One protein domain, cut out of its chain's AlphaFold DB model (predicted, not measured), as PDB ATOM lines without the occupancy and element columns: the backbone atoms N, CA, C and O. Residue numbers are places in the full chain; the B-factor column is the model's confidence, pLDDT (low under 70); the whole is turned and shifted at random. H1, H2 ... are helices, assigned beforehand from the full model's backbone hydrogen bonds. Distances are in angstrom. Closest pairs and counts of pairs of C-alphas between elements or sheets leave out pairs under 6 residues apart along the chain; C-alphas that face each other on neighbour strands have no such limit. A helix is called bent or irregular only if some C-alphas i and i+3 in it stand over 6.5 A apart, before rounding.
ATOM      1  N   VAL A  93    -136.992  67.409  38.357       92.88
ATOM      2  CA  VAL A  93    -135.668  67.717  37.787       92.88
ATOM      3  C   VAL A  93    -135.727  67.976  36.281       92.88
ATOM      4  O   VAL A  93    -135.348  69.055  35.823       92.88
ATOM      5  N   VAL A  94    -136.218  67.012  35.500       95.06
ATOM      6  CA  VAL A  94    -136.184  67.055  34.030       95.06
ATOM      7  C   VAL A  94    -137.012  68.223  33.511       95.06
ATOM      8  O   VAL A  94    -136.529  69.012  32.698       95.06
ATOM      9  N   LYS A  95    -138.230  68.408  34.034       94.19
ATOM     10  CA  LYS A  95    -139.072  69.547  33.660       94.19
ATOM     11  C   LYS A  95    -138.416  70.886  33.991       94.19
ATOM     12  O   LYS A  95    -138.515  71.813  33.189       94.19
ATOM     13  N   LYS A  96    -137.725  71.006  35.129       92.94
ATOM     14  CA  LYS A  96    -136.995  72.228  35.484       92.94
ATOM     15  C   LYS A  96    -135.858  72.498  34.503       92.94
ATOM     16  O   LYS A  96    -135.793  73.608  33.979       92.94
ATOM     17  N   LEU A  97    -135.023  71.509  34.192       95.19
ATOM     18  CA  LEU A  97    -133.946  71.663  33.206       95.19
ATOM     19  C   LEU A  97    -134.497  72.067  31.835       95.19
ATOM     20  O   LEU A  97    -134.116  73.099  31.285       95.19
ATOM     21  N   LEU A  98    -135.474  71.318  31.326       95.50
ATOM     22  CA  LEU A  98    -136.047  71.563  30.009       95.50
ATOM     23  C   LEU A  98    -136.723  72.936  29.919       95.50
ATOM     24  O   LEU A  98    -136.410  73.739  29.043       95.50
ATOM     25  N   VAL A  99    -137.654  73.224  30.831       95.62
ATOM     26  CA  VAL A  99    -138.497  74.422  30.752       95.62
ATOM     27  C   VAL A  99    -137.740  75.652  31.240       95.62
ATOM     28  O   VAL A  99    -137.727  76.669  30.551       95.62
ATOM     29  N   THR A 100    -137.127  75.584  32.425       93.94
ATOM     30  CA  THR A 100    -136.577  76.770  33.105       93.94
ATOM     31  C   THR A 100    -135.132  77.069  32.738       93.94
ATOM     32  O   THR A 100    -134.731  78.223  32.857       93.94
ATOM     33  N   THR A 101    -134.364  76.082  32.268       95.12
ATOM     34  CA  THR A 101    -132.968  76.294  31.861       95.12
ATOM     35  C   THR A 101    -132.853  76.404  30.346       95.12
ATOM     36  O   THR A 101    -132.373  77.416  29.843       95.12
ATOM     37  N   TRP A 102    -133.334  75.403  29.605       96.75
ATOM     38  CA  TRP A 102    -133.023  75.283  28.180       96.75
ATOM     39  C   TRP A 102    -133.992  76.027  27.256       96.75
ATOM     40  O   TRP A 102    -133.542  76.677  26.319       96.75
ATOM     41  N   VAL A 103    -135.309  75.980  27.493       96.69
ATOM     42  CA  VAL A 103    -136.291  76.567  26.555       96.69
ATOM     43  C   VAL A 103    -136.676  78.002  26.924       96.69
ATOM     44  O   VAL A 103    -136.612  78.900  26.085       96.69
ATOM     45  N   PHE A 104    -137.081  78.239  28.173       95.62
ATOM     46  CA  PHE A 104    -137.533  79.553  28.657       95.62
ATOM     47  C   PHE A 104    -136.560  80.195  29.649       95.62
ATOM     48  O   PHE A 104    -136.898  81.200  30.272       95.62
ATOM     49  N   GLY A 105    -135.368  79.617  29.797       94.31
ATOM     50  CA  GLY A 105    -134.334  80.133  30.681       94.31
ATOM     51  C   GLY A 105    -133.654  81.393  30.169       94.31
ATOM     52  O   GLY A 105    -134.047  81.999  29.167       94.31
ATOM     53  N   ARG A 106    -132.604  81.783  30.888       92.06
ATOM     54  CA  ARG A 106    -131.745  82.921  30.552       92.06
ATOM     55  C   ARG A 106    -130.444  82.420  29.900       92.06
ATOM     56  O   ARG A 106    -130.005  81.312  30.219       92.06
ATOM     57  N   PRO A 107    -129.824  83.195  28.992       92.38
ATOM     58  CA  PRO A 107    -128.470  82.908  28.519       92.38
ATOM     59  C   PRO A 107    -127.478  82.781  29.695       92.38
ATOM     60  O   PRO A 107    -127.710  83.399  30.736       92.38
ATOM     61  N   PRO A 108    -126.390  82.000  29.553       93.25
ATOM     62  CA  PRO A 108    -125.935  81.324  28.330       93.25
ATOM     63  C   PRO A 108    -126.502  79.906  28.139       93.25
ATOM     64  O   PRO A 108    -126.313  79.310  27.087       93.25
ATOM     65  N   HIS A 109    -127.205  79.355  29.130       93.62
ATOM     66  CA  HIS A 109    -127.635  77.947  29.121       93.62
ATOM     67  C   HIS A 109    -128.918  77.683  28.316       93.62
ATOM     68  O   HIS A 109    -129.309  76.532  28.126       93.62
ATOM     69  N   LYS A 110    -129.589  78.747  27.869       96.19
ATOM     70  CA  LYS A 110    -130.790  78.677  27.036       96.19
ATOM     71  C   LYS A 110    -130.424  78.311  25.597       96.19
ATOM     72  O   LYS A 110    -129.534  78.918  25.008       96.19
ATOM     73  N   PHE A 111    -131.184  77.405  24.995       96.19
ATOM     74  CA  PHE A 111    -131.115  77.147  23.565       96.19
ATOM     75  C   PHE A 111    -131.520  78.376  22.748       96.19
ATOM     76  O   PHE A 111    -132.432  79.134  23.097       96.19
ATOM     77  N   SER A 112    -130.857  78.538  21.606       95.94
ATOM     78  CA  SER A 112    -131.268  79.502  20.594       95.94
ATOM     79  C   SER A 112    -132.639  79.134  20.022       95.94
ATOM     80  O   SER A 112    -133.032  77.965  19.975       95.94
ATOM     81  N   SER A 113    -133.362  80.129  19.509       95.06
ATOM     82  CA  SER A 113    -134.646  79.899  18.835       95.06
ATOM     83  C   SER A 113    -134.525  78.893  17.684       95.06
ATOM     84  O   SER A 113    -135.441  78.101  17.471       95.06
ATOM     85  N   LYS A 114    -133.382  78.884  16.982       97.06
ATOM     86  CA  LYS A 114    -133.086  77.930  15.907       97.06
ATOM     87  C   LYS A 114    -133.008  76.494  16.436       97.06
ATOM     88  O   LYS A 114    -133.751  75.648  15.949       97.06
ATOM     89  N   GLN A 115    -132.223  76.248  17.487       96.88
ATOM     90  CA  GLN A 115    -132.124  74.926  18.123       96.88
ATOM     91  C   GLN A 115    -133.485  74.432  18.632       96.88
ATOM     92  O   GLN A 115    -133.856  73.284  18.402       96.88
ATOM     93  N   VAL A 116    -134.276  75.302  19.273       97.12
ATOM     94  CA  VAL A 116    -135.629  74.942  19.738       97.12
ATOM     95  C   VAL A 116    -136.524  74.520  18.567       97.12
ATOM     96  O   VAL A 116    -137.277  73.549  18.691       97.12
ATOM     97  N   CYS A 117    -136.451  75.220  17.431       97.62
ATOM     98  CA  CYS A 117    -137.196  74.868  16.221       97.62
ATOM     99  C   CYS A 117    -136.727  73.539  15.611       97.62
ATOM    100  O   CYS A 117    -137.569  72.707  15.280       97.62
ATOM    101  N   GLU A 118    -135.419  73.307  15.506       97.94
ATOM    102  CA  GLU A 118    -134.841  72.077  14.943       97.94
ATOM    103  C   GLU A 118    -135.184  70.838  15.781       97.94
ATOM    104  O   GLU A 118    -135.634  69.821  15.241       97.94
ATOM    105  N   ILE A 119    -135.055  70.938  17.109       96.62
ATOM    106  CA  ILE A 119    -135.427  69.852  18.023       96.62
ATOM    107  C   ILE A 119    -136.936  69.606  17.949       96.62
ATOM    108  O   ILE A 119    -137.363  68.463  17.810       96.62
ATOM    109  N   SER A 120    -137.752  70.667  17.959       97.19
ATOM    110  CA  SER A 120    -139.209  70.527  17.829       97.19
ATOM    111  C   SER A 120    -139.600  69.826  16.529       97.19
ATOM    112  O   SER A 120    -140.422  68.919  16.551       97.19
ATOM    113  N   ALA A 121    -139.007  70.215  15.398       97.56
ATOM    114  CA  ALA A 121    -139.283  69.586  14.111       97.56
ATOM    115  C   ALA A 121    -138.896  68.099  14.115       97.56
ATOM    116  O   ALA A 121    -139.622  67.271  13.569       97.56
ATOM    117  N   SER A 122    -137.785  67.751  14.767       96.25
ATOM    118  CA  SER A 122    -137.346  66.361  14.916       96.25
ATOM    119  C   SER A 122    -138.309  65.548  15.787       96.25
ATOM    120  O   SER A 122    -138.702  64.458  15.388       96.25
ATOM    121  N   MET A 123    -138.778  66.103  16.910       94.62
ATOM    122  CA  MET A 123    -139.788  65.466  17.768       94.62
ATOM    123  C   MET A 123    -141.108  65.226  17.025       94.62
ATOM    124  O   MET A 123    -141.662  64.134  17.087       94.62
ATOM    125  N   LEU A 124    -141.593  66.213  16.267       95.94
ATOM    126  CA  LEU A 124    -142.845  66.083  15.512       95.94
ATOM    127  C   LEU A 124    -142.754  65.018  14.406       95.94
ATOM    128  O   LEU A 124    -143.736  64.334  14.130       95.94
ATOM    129  N   LYS A 125    -141.572  64.811  13.807       96.25
ATOM    130  CA  LYS A 125    -141.344  63.720  12.841       96.25
ATOM    131  C   LYS A 125    -141.470  62.330  13.470       96.25
ATOM    132  O   LYS A 125    -141.742  61.381  12.735       96.25
ATOM    133  N   LEU A 126    -141.286  62.200  14.787       93.12
ATOM    134  CA  LEU A 126    -141.414  60.925  15.499       93.12
ATOM    135  C   LEU A 126    -142.869  60.518  15.739       93.12
ATOM    136  O   LEU A 126    -143.130  59.336  15.932       93.12
ATOM    137  N   ILE A 127    -143.825  61.453  15.658       94.38
ATOM    138  CA  ILE A 127    -145.246  61.188  15.935       94.38
ATOM    139  C   ILE A 127    -145.792  60.008  15.118       94.38
ATOM    140  O   ILE A 127    -146.574  59.216  15.636       94.38
ATOM    141  N   LYS A 128    -145.378  59.870  13.852       94.38
ATOM    142  CA  LYS A 128    -145.835  58.778  12.972       94.38
ATOM    143  C   LYS A 128    -145.329  57.389  13.377       94.38
ATOM    144  O   LYS A 128    -145.865  56.403  12.891       94.38
ATOM    145  N   TYR A 129    -144.308  57.315  14.228       94.25
ATOM    146  CA  TYR A 129    -143.737  56.060  14.722       94.25
ATOM    147  C   TYR A 129    -144.219  55.713  16.132       94.25
ATOM    148  O   TYR A 129    -143.757  54.733  16.709       94.25
ATOM    149  N   ILE A 130    -145.115  56.521  16.704       91.00
ATOM    150  CA  ILE A 130    -145.595  56.335  18.070       91.00
ATOM    151  C   ILE A 130    -146.893  55.528  18.062       91.00
ATOM    152  O   ILE A 130    -147.856  55.955  17.413       91.00
ATOM    153  N   PRO A 131    -146.928  54.382  18.774       93.06
ATOM    154  CA  PRO A 131    -148.115  53.543  18.868       93.06
ATOM    155  C   PRO A 131    -149.313  54.282  19.475       93.06
ATOM    156  O   PRO A 131    -149.154  55.253  20.221       93.06
ATOM    157  N   LEU A 132    -150.522  53.813  19.166       91.25
ATOM    158  CA  LEU A 132    -151.770  54.411  19.657       91.25
ATOM    159  C   LEU A 132    -151.945  54.219  21.172       91.25
ATOM    160  O   LEU A 132    -152.602  55.021  21.828       91.25
ATOM    161  N   GLU A 133    -151.335  53.173  21.722       93.56
ATOM    162  CA  GLU A 133    -151.359  52.789  23.131       93.56
ATOM    163  C   GLU A 133    -150.635  53.807  24.021       93.56
ATOM    164  O   GLU A 133    -150.915  53.905  25.218       93.56
ATOM    165  N   LEU A 134    -149.710  54.589  23.453       88.88
ATOM    166  CA  LEU A 134    -149.063  55.667  24.184       88.88
ATOM    167  C   LEU A 134    -150.016  56.860  24.290       88.88
ATOM    168  O   LEU A 134    -150.374  57.506  23.308       88.88
ATOM    169  N   ALA A 135    -150.381  57.191  25.529       87.81
ATOM    170  CA  ALA A 135    -151.368  58.226  25.839       87.81
ATOM    171  C   ALA A 135    -151.002  59.637  25.336       87.81
ATOM    172  O   ALA A 135    -151.850  60.529  25.327       87.81
ATOM    173  N   ARG A 136    -149.736  59.883  24.979       89.00
ATOM    174  CA  ARG A 136    -149.235  61.190  24.541       89.00
ATOM    175  C   ARG A 136    -148.320  61.039  23.345       89.00
ATOM    176  O   ARG A 136    -147.594  60.061  23.224       89.00
ATOM    177  N   LYS A 137    -148.384  62.048  22.483       91.38
ATOM    178  CA  LYS A 137    -147.530  62.205  21.313       91.38
ATOM    179  C   LYS A 137    -146.612  63.413  21.536       91.38
ATOM    180  O   LYS A 137    -147.085  64.392  22.126       91.38
ATOM    181  N   PRO A 138    -145.380  63.399  20.999       92.19
ATOM    182  CA  PRO A 138    -144.423  64.466  21.169       92.19
ATOM    183  C   PRO A 138    -144.991  65.771  20.656       92.19
ATOM    184  O   PRO A 138    -145.551  65.849  19.561       92.19
ATOM    185  N   ARG A 139    -144.809  66.820  21.446       94.06
ATOM    186  CA  ARG A 139    -145.198  68.181  21.091       94.06
ATOM    187  C   ARG A 139    -143.970  69.045  20.881       94.06
ATOM    188  O   ARG A 139    -142.849  68.682  21.237       94.06
ATOM    189  N   SER A 140    -144.182  70.221  20.300       95.44
ATOM    190  CA  SER A 140    -143.105  71.200  20.159       95.44
ATOM    191  C   SER A 140    -142.515  71.551  21.525       95.44
ATOM    192  O   SER A 140    -143.248  71.732  22.498       95.44
ATOM    193  N   LEU A 141    -141.201  71.781  21.587       95.44
ATOM    194  CA  LEU A 141    -140.556  72.299  22.796       95.44
ATOM    195  C   LEU A 141    -141.117  73.660  23.232       95.44
ATOM    196  O   LEU A 141    -141.052  73.995  24.415       95.44
ATOM    197  N   LYS A 142    -141.731  74.422  22.318       94.25
ATOM    198  CA  LYS A 142    -142.464  75.657  22.646       94.25
ATOM    199  C   LYS A 142    -143.636  75.407  23.602       94.25
ATOM    200  O   LYS A 142    -144.037  76.309  24.330       94.25
ATOM    201  N   GLU A 143    -144.152  74.183  23.652       94.88
ATOM    202  CA  GLU A 143    -145.206  73.758  24.571       94.88
ATOM    203  C   GLU A 143    -144.672  73.002  25.796       94.88
ATOM    204  O   GLU A 143    -145.463  72.475  26.577       94.88
ATOM    205  N   SER A 144    -143.355  72.992  26.034       94.25
ATOM    206  CA  SER A 144    -142.722  72.218  27.119       94.25
ATOM    207  C   SER A 144    -143.284  72.492  28.522       94.25
ATOM    208  O   SER A 144    -143.273  71.614  29.382       94.25
ATOM    209  N   LYS A 145    -143.888  73.663  28.769       94.12
ATOM    210  CA  LYS A 145    -144.624  73.949  30.021       94.12
ATOM    211  C   LYS A 145    -145.774  72.957  30.273       94.12
ATOM    212  O   LYS A 145    -146.058  72.616  31.426       94.12
ATOM    213  N   ARG A 146    -146.414  72.475  29.203       92.50
ATOM    214  CA  ARG A 146    -147.544  71.530  29.211       92.50
ATOM    215  C   ARG A 146    -147.109  70.066  29.253       92.50
ATOM    216  O   ARG A 146    -147.973  69.193  29.379       92.50
ATOM    217  N   PHE A 147    -145.810  69.791  29.158       92.06
ATOM    218  CA  PHE A 147    -145.302  68.426  29.214       92.06
ATOM    219  C   PHE A 147    -145.575  67.825  30.594       92.06
ATOM    220  O   PHE A 147    -145.556  68.534  31.618       92.06
TER     221      PHE A 147
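What this domain is: This is residues 93 to 147 of the 151 residues of an uncharacterized protein of Acyrthosiphon pisum (UniProt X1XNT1). One long helix, H2, forms one long side of the domain, and two shorter helices, H1 and H3, sit together over the half where H2 begins. H3 meets both of the others, while the link from H2 loops round at the last end of H2 and folds back to H3. The printed part has 55 residues with three named helices, in the order H1, H2, H3, and no named strand; the class is all helix. It is only just loose, close to compact, with a radius of gyration of the C-alphas of 12.2 A, and only just flat, spanning 38 by 23 by 13 A.

How they stand to each other: H1, residues 93 to 103, is close to but not clearly touching H2, residues 113 to 129; their closest C-alphas, those of Val 103 and Val 116, are 7.0 A apart. These two run opposite ways at a steep tilt of 53 degrees. H1 touches H3, residues 141 to 146, where the closest C-alphas, of Val 99 and Ser 144, are 6.0 A apart; they run opposite ways at a steep tilt of 42 degrees. H2 touches H3 with residues 116 to 120 alone, about perpendicular at 73 degrees, and the closest C-alphas, of Ser 120 and Leu 141, are 5.4 A apart. O i to N i+4 pairs are within hydrogen-bond range in 5 of 7 cases in H1, 10 of 13 in H2 and 0 of 2 in H3, where 2 of 3 O i to N i+3 pairs are.

Where its parts are: H1 begins at C-alpha 93 (-135.668, 67.717, 37.787) and is 14.3 A long. H2 begins at C-alpha 113 (-134.646, 79.899, 18.835) and is 25.8 A long. H3, 9.5 A long, ends at C-alpha 146 (-147.544, 71.530, 29.211). H3 is irregular, with C-alphas 142 and 145 7.9 A apart; H1 and H2 are only just irregular, with C-alphas 100 and 103 6.6 A apart and C-alphas 125 and 128 6.7 A apart.

The domain as a whole: The two C-alphas farthest apart, of Pro 108 and Glu 133, are 38.6 A apart. The link from H1 to H2 is short, with 9 residues, and that from H2 to H3 is long, with 11. The printed part has no cut, its mean pLDDT is 94.4, and no printed residue is under 70.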